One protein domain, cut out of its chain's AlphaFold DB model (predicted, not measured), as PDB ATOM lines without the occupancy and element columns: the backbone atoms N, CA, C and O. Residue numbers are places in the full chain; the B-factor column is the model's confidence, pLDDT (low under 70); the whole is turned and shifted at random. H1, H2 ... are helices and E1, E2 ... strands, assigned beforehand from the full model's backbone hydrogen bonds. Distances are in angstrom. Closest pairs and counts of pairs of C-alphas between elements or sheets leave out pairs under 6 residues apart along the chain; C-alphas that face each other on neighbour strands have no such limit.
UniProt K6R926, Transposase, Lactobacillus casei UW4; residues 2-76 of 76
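AT A GLANCE: This is residues 2 to 76 of the 76 residues of the protein "Transposase" of Lactobacillus casei UW4 (UniProt K6R926). A long straight helical arm sticks out from a small, loose head: residues 51 to 76, of which 51 to 74 belong to H4, stand free. In the head, the short helices H1 and H2 pack on H3, and H3 meets the first residues of H4 at a corner, where the small two-stranded hairpin E1 E2 juts to one side. The printed part has 75 residues, with four named helices and two named strands in the order H1 H2 H3 E1 E2 H4; the strands E1 and E2 are antiparallel, and the class is mostly helix. The whole is extended, a rod with a radius of gyration of the C-alphas of 20.9 A, spanning 69 by 28 by 11 A.

HOW THE PARTS SIT: H1, residues 2 to 6, is close but not clearly touching H2, residues 11 to 18; their closest C-alphas, of His 5 and Phe 11, are 7.3 A apart. H1 touches H3, residues 22 to 32, and the closest C-alphas, of Ile 2 and Val 29, are 5.7 A apart. H2 touches H3 about perpendicular at 76 degrees, closest at the C-alphas of Phe 11 and Leu 22, 6.0 A. H3 is the hub, touching three helices. E1, residues 34 to 37, and E2, residues 43 to 45, form an antiparallel hairpin, with N 35 and O 44 at 2.9 A and N 44 and O 36 at 2.8 A, within hydrogen-bond range. H4, residues 46 to 74, touches H3 only at their ends, with its residues 46 to 47 alone. They run the same way at a steep tilt of 56 degrees, and the closest C-alphas, of Ala 31 and Glu 47, are 5.0 A apart. H1 and H2 are apart from E1, E2 and H4. In H1, H2, H3 and H4, every O i to N i+4 pair is within hydrogen-bond range.

IN THESE COORDINATES: H1 begins at C-alpha 2, at (-33.715, -13.315, -35.026). From first to last C-alpha, H2 measures 10.4 A and H3 15.5 A. E1 measures 7.8 A and E2 6.5 A. H4 begins at C-alpha 46, at (-32.628, 0.138, -32.719), and ends 41.9 A away at C-alpha 74, at (-18.933, 38.338, -43.267).

THE WHOLE: The C-alphas of Glu 16 and Arg 76, the two farthest apart, are 69.5 A from each other. Without residues 51 to 76, the body has 49 residues and spans 40 by 21 by 11 A. The printed part has no cut, and its links are tight. The mean pLDDT of the printed part is 90.1, and residue 76 alone is under 70.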
ATOM      1  N   ILE A   2     -32.636 -14.268 -35.339       80.81
ATOM      2  CA  ILE A   2     -33.715 -13.315 -35.026       80.81
ATOM      3  C   ILE A   2     -35.068 -13.883 -35.491       80.81
ATOM      4  O   ILE A   2     -35.936 -14.102 -34.657       80.81
ATOM      5  N   ASP A   3     -35.160 -14.327 -36.748       82.25
ATOM      6  CA  ASP A   3     -36.370 -14.968 -37.296       82.25
ATOM      7  C   ASP A   3     -36.791 -16.250 -36.555       82.25
ATOM      8  O   ASP A   3     -37.952 -16.639 -36.589       82.25
ATOM      9  N   LEU A   4     -35.847 -16.952 -35.916       81.12
ATOM     10  CA  LEU A   4     -36.143 -18.156 -35.128       81.12
ATOM     11  C   LEU A   4     -36.689 -17.768 -33.754       81.12
ATOM     12  O   LEU A   4     -37.657 -18.357 -33.281       81.12
ATOM     13  N   HIS A   5     -36.116 -16.737 -33.136       79.56
ATOM     14  CA  HIS A   5     -36.650 -16.185 -31.900       79.56
ATOM     15  C   HIS A   5     -38.068 -15.627 -32.093       79.56
ATOM     16  O   HIS A   5     -38.949 -15.905 -31.284       79.56
ATOM     17  N   GLU A   6     -38.323 -14.929 -33.203       79.19
ATOM     18  CA  GLU A   6     -39.661 -14.433 -33.566       79.19
ATOM     19  C   GLU A   6     -40.677 -15.564 -33.798       79.19
ATOM     20  O   GLU A   6     -41.867 -15.388 -33.547       79.19
ATOM     21  N   LYS A   7     -40.211 -16.751 -34.207       86.06
ATOM     22  CA  LYS A   7     -41.022 -17.975 -34.335       86.06
ATOM     23  C   LYS A   7     -41.231 -18.726 -33.012       86.06
ATOM     24  O   LYS A   7     -41.865 -19.778 -33.018       86.06
ATOM     25  N   GLY A   8     -40.736 -18.196 -31.890       82.94
ATOM     26  CA  GLY A   8     -40.985 -18.724 -30.546       82.94
ATOM     27  C   GLY A   8     -39.836 -19.519 -29.924       82.94
ATOM     28  O   GLY A   8     -39.993 -19.999 -28.805       82.94
ATOM     29  N   HIS A   9     -38.680 -19.634 -30.588       86.50
ATOM     30  CA  HIS A   9     -37.512 -20.286 -29.988       86.50
ATOM     31  C   HIS A   9     -36.923 -19.431 -28.855       86.50
ATOM     32  O   HIS A   9     -36.672 -18.226 -29.002       86.50
ATOM     33  N   SER A  10     -36.664 -20.060 -27.713       88.50
ATOM     34  CA  SER A  10     -36.018 -19.421 -26.570       88.50
ATOM     35  C   SER A  10     -34.527 -19.180 -26.832       88.50
ATOM     36  O   SER A  10     -33.875 -19.876 -27.610       88.50
ATOM     37  N   PHE A  11     -33.936 -18.210 -26.130       87.94
ATOM     38  CA  PHE A  11     -32.491 -17.965 -26.228       87.94
ATOM     39  C   PHE A  11     -31.654 -19.184 -25.827       87.94
ATOM     40  O   PHE A  11     -30.555 -19.356 -26.345       87.94
ATOM     41  N   LYS A  12     -32.172 -20.021 -24.920       89.19
ATOM     42  CA  LYS A  12     -31.501 -21.237 -24.462       89.19
ATOM     43  C   LYS A  12     -31.422 -22.281 -25.576       89.19
ATOM     44  O   LYS A  12     -30.335 -22.777 -25.831       89.19
ATOM     45  N   GLU A  13     -32.525 -22.531 -26.275       89.25
ATOM     46  CA  GLU A  13     -32.544 -23.447 -27.426       89.25
ATOM     47  C   GLU A  13     -31.604 -22.955 -28.532       89.25
ATOM     48  O   GLU A  13     -30.798 -23.719 -29.050       89.25
ATOM     49  N   LEU A  14     -31.621 -21.651 -28.827       88.31
ATOM     50  CA  LEU A  14     -30.726 -21.063 -29.828       88.31
ATOM     51  C   LEU A  14     -29.242 -21.152 -29.434       88.31
ATOM     52  O   LEU A  14     -28.383 -21.315 -30.299       88.31
ATOM     53  N   HIS A  15     -28.928 -21.041 -28.143       89.56
ATOM     54  CA  HIS A  15     -27.573 -21.245 -27.636       89.56
ATOM     55  C   HIS A  15     -27.137 -22.707 -27.766       89.56
ATOM     56  O   HIS A  15     -26.044 -22.966 -28.264       89.56
ATOM     57  N   GLU A  16     -27.988 -23.644 -27.343       91.44
ATOM     58  CA  GLU A  16     -27.702 -25.083 -27.363       91.44
ATOM     59  C   GLU A  16     -27.560 -25.627 -28.794       91.44
ATOM     60  O   GLU A  16     -26.685 -26.448 -29.049       91.44
ATOM     61  N   GLU A  17     -28.373 -25.140 -29.735       90.81
ATOM     62  CA  GLU A  17     -28.382 -25.618 -31.121       90.81
ATOM     63  C   GLU A  17     -27.275 -24.988 -31.981       90.81
ATOM     64  O   GLU A  17     -26.683 -25.665 -32.820       90.81
ATOM     65  N   TYR A  18     -26.966 -23.701 -31.776       88.69
ATOM     66  CA  TYR A  18     -26.068 -22.967 -32.675       88.69
ATOM     67  C   TYR A  18     -24.736 -22.551 -32.043       88.69
ATOM     68  O   TYR A  18     -23.789 -22.276 -32.781       88.69
ATOM     69  N   GLY A  19     -24.632 -22.483 -30.710       88.69
ATOM     70  CA  GLY A  19     -23.383 -22.218 -29.983       88.69
ATOM     71  C   GLY A  19     -23.104 -20.782 -29.491       88.69
ATOM     72  O   GLY A  19     -22.377 -20.651 -28.502       88.69
ATOM     73  N   PRO A  20     -23.625 -19.676 -30.073       91.94
ATOM     74  CA  PRO A  20     -23.417 -18.337 -29.524       91.94
ATOM     75  C   PRO A  20     -23.908 -18.187 -28.091       91.94
ATOM     76  O   PRO A  20     -24.906 -18.779 -27.697       91.94
ATOM     77  N   SER A  21     -23.239 -17.328 -27.320       92.56
ATOM     78  CA  SER A  21     -23.668 -17.018 -25.955       92.56
ATOM     79  C   SER A  21     -25.069 -16.394 -25.923       92.56
ATOM     80  O   SER A  21     -25.466 -15.674 -26.846       92.56
ATOM     81  N   LEU A  22     -25.785 -16.595 -24.813       91.06
ATOM     82  CA  LEU A  22     -27.084 -15.959 -24.567       91.06
ATOM     83  C   LEU A  22     -27.019 -14.432 -24.716       91.06
ATOM     84  O   LEU A  22     -27.942 -13.821 -25.253       91.06
ATOM     85  N   ASP A  23     -25.913 -13.812 -24.294       91.94
ATOM     86  CA  ASP A  23     -25.705 -12.368 -24.425       91.94
ATOM     87  C   ASP A  23     -25.546 -11.928 -25.881       91.94
ATOM     88  O   ASP A  23     -26.054 -10.873 -26.267       91.94
ATOM     89  N   THR A  24     -24.868 -12.727 -26.706       90.38
ATOM     90  CA  THR A  24     -24.742 -12.470 -28.147       90.38
ATOM     91  C   THR A  24     -26.112 -12.516 -28.820       90.38
ATOM     92  O   THR A  24     -26.472 -11.586 -29.543       90.38
ATOM     93  N   ILE A  25     -26.902 -13.553 -28.526       90.38
ATOM     94  CA  ILE A  25     -28.251 -13.725 -29.082       90.38
ATOM     95  C   ILE A  25     -29.153 -12.561 -28.647       90.38
ATOM     96  O   ILE A  25     -29.814 -11.941 -29.482       90.38
ATOM     97  N   ARG A  26     -29.114 -12.191 -27.359       89.50
ATOM     98  CA  ARG A  26     -29.861 -11.045 -26.823       89.50
ATOM     99  C   ARG A  26     -29.484  -9.739 -27.521       89.50
ATOM    100  O   ARG A  26     -30.372  -8.961 -27.864       89.50
ATOM    101  N   LYS A  27     -28.190  -9.492 -27.754       90.38
ATOM    102  CA  LYS A  27     -27.716  -8.295 -28.469       90.38
ATOM    103  C   LYS A  27     -28.247  -8.238 -29.898       90.38
ATOM    104  O   LYS A  27     -28.677  -7.170 -30.322       90.38
ATOM    105  N   TRP A  28     -28.251  -9.360 -30.618       90.81
ATOM    106  CA  TRP A  28     -28.788  -9.414 -31.981       90.81
ATOM    107  C   TRP A  28     -30.286  -9.128 -32.025       90.81
ATOM    108  O   TRP A  28     -30.723  -8.302 -32.822       90.81
ATOM    109  N   VAL A  29     -31.061  -9.724 -31.116       87.56
ATOM    110  CA  VAL A  29     -32.503  -9.450 -31.016       87.56
ATOM    111  C   VAL A  29     -32.762  -7.986 -30.659       87.56
ATOM    112  O   VAL A  29     -33.581  -7.329 -31.296       87.56
ATOM    113  N   GLN A  30     -32.014  -7.425 -29.707       87.94
ATOM    114  CA  GLN A  30     -32.157  -6.020 -29.318       87.94
ATOM    115  C   GLN A  30     -31.754  -5.039 -30.432       87.94
ATOM    116  O   GLN A  30     -32.300  -3.936 -30.500       87.94
ATOM    117  N   ALA A  31     -30.787  -5.402 -31.277       86.62
ATOM    118  CA  ALA A  31     -30.378  -4.604 -32.431       86.62
ATOM    119  C   ALA A  31     -31.457  -4.600 -33.526       86.62
ATOM    120  O   ALA A  31     -31.759  -3.539 -34.074       86.62
ATOM    121  N   ALA A  32     -32.065  -5.762 -33.777       86.56
ATOM    122  CA  ALA A  32     -33.108  -5.951 -34.782       86.56
ATOM    123  C   ALA A  32     -34.507  -5.510 -34.329       86.56
ATOM    124  O   ALA A  32     -35.393  -5.344 -35.161       86.56
ATOM    125  N   THR A  33     -34.703  -5.276 -33.028       87.56
ATOM    126  CA  THR A  33     -35.975  -4.782 -32.489       87.56
ATOM    127  C   THR A  33     -36.364  -3.476 -33.179       87.56
ATOM    128  O   THR A  33     -35.619  -2.489 -33.139       87.56
ATOM    129  N   VAL A  34     -37.545  -3.479 -33.795       87.31
ATOM    130  CA  VAL A  34     -38.170  -2.289 -34.373       87.31
ATOM    131  C   VAL A  34     -38.635  -1.392 -33.236       87.31
ATOM    132  O   VAL A  34     -39.388  -1.822 -32.364       87.31
ATOM    133  N   ILE A  35     -38.175  -0.144 -33.235       88.88
ATOM    134  CA  ILE A  35     -38.496   0.826 -32.178       88.88
ATOM    135  C   ILE A  35     -39.424   1.944 -32.656       88.88
ATOM    136  O   ILE A  35     -40.015   2.637 -31.832       88.88
ATOM    137  N   ALA A  36     -39.536   2.145 -33.969       86.25
ATOM    138  CA  ALA A  36     -40.389   3.162 -34.566       86.25
ATOM    139  C   ALA A  36     -40.719   2.807 -36.019       86.25
ATOM    140  O   ALA A  36     -40.008   2.026 -36.649       86.25
ATOM    141  N   ILE A  37     -41.771   3.425 -36.549       87.69
ATOM    142  CA  ILE A  37     -42.048   3.484 -37.985       87.69
ATOM    143  C   ILE A  37     -41.775   4.919 -38.431       87.69
ATOM    144  O   ILE A  37     -42.201   5.864 -37.763       87.69
ATOM    145  N   ASP A  38     -41.024   5.092 -39.513       85.62
ATOM    146  CA  ASP A  38     -40.744   6.418 -40.050       85.62
ATOM    147  C   ASP A  38     -41.933   7.000 -40.838       85.62
ATOM    148  O   ASP A  38     -42.990   6.394 -41.011       85.62
ATOM    149  N   HIS A  39     -41.752   8.222 -41.330       82.75
ATOM    150  CA  HIS A  39     -42.745   8.964 -42.104       82.75
ATOM    151  C   HIS A  39     -43.051   8.344 -43.480       82.75
ATOM    152  O   HIS A  39     -44.024   8.739 -44.116       82.75
ATOM    153  N   GLN A  40     -42.238   7.390 -43.938       86.19
ATOM    154  CA  GLN A  40     -42.421   6.648 -45.189       86.19
ATOM    155  C   GLN A  40     -43.040   5.264 -44.940       86.19
ATOM    156  O   GLN A  40     -43.236   4.503 -45.885       86.19
ATOM    157  N   GLY A  41     -43.371   4.935 -43.685       84.06
ATOM    158  CA  GLY A  41     -43.905   3.630 -43.309       84.06
ATOM    159  C   GLY A  41     -42.834   2.550 -43.129       84.06
ATOM    160  O   GLY A  41     -43.180   1.377 -43.004       84.06
ATOM    161  N   THR A  42     -41.548   2.912 -43.097       86.94
ATOM    162  CA  THR A  42     -40.447   1.955 -42.930       86.94
ATOM    163  C   THR A  42     -40.191   1.687 -41.453       86.94
ATOM    164  O   THR A  42     -40.093   2.608 -40.640       86.94
ATOM    165  N   ALA A  43     -40.054   0.411 -41.094       87.19
ATOM    166  CA  ALA A  43     -39.658   0.006 -39.755       87.19
ATOM    167  C   ALA A  43     -38.205   0.403 -39.468       87.19
ATOM    168  O   ALA A  43     -37.289   0.017 -40.193       87.19
ATOM    169  N   VAL A  44     -38.000   1.153 -38.388       87.44
ATOM    170  CA  VAL A  44     -36.686   1.591 -37.920       87.44
ATOM    171  C   VAL A  44     -36.253   0.709 -36.762       87.44
ATOM    172  O   VAL A  44     -36.901   0.659 -35.709       87.44
ATOM    173  N   THR A  45     -35.126   0.029 -36.946       92.25
ATOM    174  CA  THR A  45     -34.514  -0.795 -35.904       92.25
ATOM    175  C   THR A  45     -33.706   0.051 -34.923       92.25
ATOM    176  O   THR A  45     -33.269   1.170 -35.215       92.25
ATOM    177  N   ASN A  46     -33.464  -0.497 -33.736       89.50
ATOM    178  CA  ASN A  46     -32.628   0.138 -32.719       89.50
ATOM    179  C   ASN A  46     -31.202   0.434 -33.224       89.50
ATOM    180  O   ASN A  46     -30.616   1.469 -32.901       89.50
ATOM    181  N   GLU A  47     -30.634  -0.460 -34.036       89.75
ATOM    182  CA  GLU A  47     -29.321  -0.238 -34.645       89.75
ATOM    183  C   GLU A  47     -29.335   0.935 -35.631       89.75
ATOM    184  O   GLU A  47     -28.497   1.837 -35.521       89.75
ATOM    185  N   GLN A  48     -30.321   0.982 -36.530       90.25
ATOM    186  CA  GLN A  48     -30.488   2.092 -37.475       90.25
ATOM    187  C   GLN A  48     -30.667   3.424 -36.742       90.25
ATOM    188  O   GLN A  48     -30.034   4.420 -37.093       90.25
ATOM    189  N   PHE A  49     -31.458   3.438 -35.669       90.69
ATOM    190  CA  PHE A  49     -31.650   4.629 -34.847       90.69
ATOM    191  C   PHE A  49     -30.347   5.133 -34.216       90.69
ATOM    192  O   PHE A  49     -30.059   6.332 -34.257       90.69
ATOM    193  N   LYS A  50     -29.516   4.234 -33.673       91.31
ATOM    194  CA  LYS A  50     -28.200   4.605 -33.122       91.31
ATOM    195  C   LYS A  50     -27.275   5.189 -34.188       91.31
ATOM    196  O   LYS A  50     -26.582   6.168 -33.909       91.31
ATOM    197  N   GLN A  51     -27.277   4.624 -35.397       93.12
ATOM    198  CA  GLN A  51     -26.480   5.159 -36.505       93.12
ATOM    199  C   GLN A  51     -26.963   6.551 -36.922       93.12
ATOM    200  O   GLN A  51     -26.153   7.471 -37.031       93.12
ATOM    201  N   LEU A  52     -28.280   6.747 -37.046       93.56
ATOM    202  CA  LEU A  52     -28.864   8.059 -37.338       93.56
ATOM    203  C   LEU A  52     -28.518   9.094 -36.264       93.56
ATOM    204  O   LEU A  52     -28.170  10.228 -36.591       93.56
ATOM    205  N   GLN A  53     -28.558   8.716 -34.985       93.94
ATOM    206  CA  GLN A  53     -28.179   9.613 -33.894       93.94
ATOM    207  C   GLN A  53     -26.700  10.022 -33.973       93.94
ATOM    208  O   GLN A  53     -26.363  11.181 -33.710       93.94
ATOM    209  N   LYS A  54     -25.813   9.091 -34.343       96.31
ATOM    210  CA  LYS A  54     -24.383   9.365 -34.525       96.31
ATOM    211  C   LYS A  54     -24.143  10.323 -35.692       96.31
ATOM    212  O   LYS A  54     -23.430  11.309 -35.521       96.31
ATOM    213  N   GLU A  55     -24.778  10.073 -36.833       96.44
ATOM    214  CA  GLU A  55     -24.639  10.933 -38.009       96.44
ATOM    215  C   GLU A  55     -25.223  12.328 -37.754       96.44
ATOM    216  O   GLU A  55     -24.591  13.332 -38.070       96.44
ATOM    217  N   ASN A  56     -26.377  12.422 -37.083       97.56
ATOM    218  CA  ASN A  56     -26.972  13.712 -36.733       97.56
ATOM    219  C   ASN A  56     -26.050  14.547 -35.833       97.56
ATOM    220  O   ASN A  56     -25.972  15.763 -35.995       97.56
ATOM    221  N   ARG A  57     -25.328  13.903 -34.906       97.69
ATOM    222  CA  ARG A  57     -24.325  14.576 -34.073       97.69
ATOM    223  C   ARG A  57     -23.184  15.133 -34.925       97.69
ATOM    224  O   ARG A  57     -22.891  16.318 -34.799       97.69
ATOM    225  N   ARG A  58     -22.624  14.322 -35.831       97.81
ATOM    226  CA  ARG A  58     -21.557  14.751 -36.751       97.81
ATOM    227  C   ARG A  58     -22.001  15.939 -37.608       97.81
ATOM    228  O   ARG A  58     -21.321  16.956 -37.655       97.81
ATOM    229  N   LEU A  59     -23.190  15.853 -38.205       98.25
ATOM    230  CA  LEU A  59     -23.750  16.922 -39.037       98.25
ATOM    231  C   LEU A  59     -23.970  18.222 -38.255       98.25
ATOM    232  O   LEU A  59     -23.746  19.307 -38.786       98.25
ATOM    233  N   ARG A  60     -24.397  18.142 -36.988       97.69
ATOM    234  CA  ARG A  60     -24.539  19.331 -36.128       97.69
ATOM    235  C   ARG A  60     -23.195  19.992 -35.838       97.69
ATOM    236  O   ARG A  60     -23.133  21.218 -35.824       97.69
ATOM    237  N   GLU A  61     -22.149  19.202 -35.612       97.81
ATOM    238  CA  GLU A  61     -20.786  19.703 -35.399       97.81
ATOM    239  C   GLU A  61     -20.247  20.385 -36.664       97.81
ATOM    240  O   GLU A  61     -19.784  21.525 -36.599       97.81
ATOM    241  N   GLU A  62     -20.394  19.748 -37.831       97.56
ATOM    242  CA  GLU A  62     -20.026  20.333 -39.128       97.56
ATOM    243  C   GLU A  62     -20.776  21.652 -39.384       97.56
ATOM    244  O   GLU A  62     -20.179  22.659 -39.767       97.56
ATOM    245  N   LEU A  63     -22.080  21.683 -39.101       98.06
ATOM    246  CA  LEU A  63     -22.911  22.872 -39.267       98.06
ATOM    247  C   LEU A  63     -22.507  24.015 -38.319       98.06
ATOM    248  O   LEU A  63     -22.575  25.179 -38.718       98.06
ATOM    249  N   ASP A  64     -22.063  23.720 -37.094       98.12
ATOM    250  CA  ASP A  64     -21.537  24.735 -36.168       98.12
ATOM    251  C   ASP A  64     -20.225  25.347 -36.686       98.12
ATOM    252  O   ASP A  64     -20.073  26.573 -36.699       98.12
ATOM    253  N   ILE A  65     -19.311  24.515 -37.198       97.94
ATOM    254  CA  ILE A  65     -18.055  24.972 -37.815       97.94
ATOM    255  C   ILE A  65     -18.349  25.893 -39.003       97.94
ATOM    256  O   ILE A  65     -17.797  26.994 -39.090       97.94
ATOM    257  N   LEU A  66     -19.261  25.481 -39.889       97.75
ATOM    258  CA  LEU A  66     -19.647  26.269 -41.061       97.75
ATOM    259  C   LEU A  66     -20.263  27.618 -40.671       97.75
ATOM    260  O   LEU A  66     -19.902  28.648 -41.243       97.75
ATOM    261  N   LYS A  67     -21.139  27.646 -39.659       97.62
ATOM    262  CA  LYS A  67     -21.716  28.896 -39.140       97.62
ATOM    263  C   LYS A  67     -20.649  29.845 -38.602       97.62
ATOM    264  O   LYS A  67     -20.688  31.039 -38.903       97.62
ATOM    265  N   ARG A  68     -19.682  29.332 -37.835       96.88
ATOM    266  CA  ARG A  68     -18.566  30.141 -37.314       96.88
ATOM    267  C   ARG A  68     -17.719  30.721 -38.445       96.88
ATOM    268  O   ARG A  68     -17.399  31.908 -38.408       96.88
ATOM    269  N   ALA A  69     -17.402  29.915 -39.459       97.00
ATOM    270  CA  ALA A  69     -16.651  30.365 -40.629       97.00
ATOM    271  C   ALA A  69     -17.395  31.469 -41.399       97.00
ATOM    272  O   ALA A  69     -16.798  32.495 -41.726       97.00
ATOM    273  N   ALA A  70     -18.704  31.310 -41.618       97.19
ATOM    274  CA  ALA A  70     -19.527  32.311 -42.297       97.19
ATOM    275  C   ALA A  70     -19.514  33.671 -41.576       97.19
ATOM    276  O   ALA A  70     -19.357  34.706 -42.220       97.19
ATOM    277  N   VAL A  71     -19.608  33.682 -40.240       96.94
ATOM    278  CA  VAL A  71     -19.532  34.922 -39.443       96.94
ATOM    279  C   VAL A  71     -18.165  35.598 -39.570       96.94
ATOM    280  O   VAL A  71     -18.098  36.823 -39.633       96.94
ATOM    281  N   LEU A  72     -17.073  34.830 -39.598       95.00
ATOM    282  CA  LEU A  72     -15.727  35.386 -39.782       95.00
ATOM    283  C   LEU A  72     -15.547  35.995 -41.177       95.00
ATOM    284  O   LEU A  72     -14.957  37.065 -41.295       95.00
ATOM    285  N   LEU A  73     -16.078  35.341 -42.212       94.56
ATOM    286  CA  LEU A  73     -16.025  35.834 -43.590       94.56
ATOM    287  C   LEU A  73     -16.873  37.093 -43.790       94.56
ATOM    288  O   LEU A  73     -16.432  38.008 -44.470       94.56
ATOM    289  N   ALA A  74     -18.050  37.174 -43.166       93.06
ATOM    290  CA  ALA A  74     -18.933  38.338 -43.267       93.06
ATOM    291  C   ALA A  74     -18.413  39.590 -42.533       93.06
ATOM    292  O   ALA A  74     -18.939  40.680 -42.734       93.06
ATOM    293  N   LYS A  75     -17.415  39.441 -41.651       81.19
ATOM    294  CA  LYS A  75     -16.752  40.554 -40.946       81.19
ATOM    295  C   LYS A  75     -15.541  41.120 -41.702       81.19
ATOM    296  O   LYS A  75     -14.898  42.030 -41.178       81.19
ATOM    297  N   ARG A  76     -15.199  40.549 -42.859       55.31
ATOM    298  CA  ARG A  76     -14.141  41.036 -43.748       55.31
ATOM    299  C   ARG A  76     -14.679  41.986 -44.806       55.31
ATOM    300  O   ARG A  76     -15.859  41.834 -45.183       55.31
TER     301      ARG A  76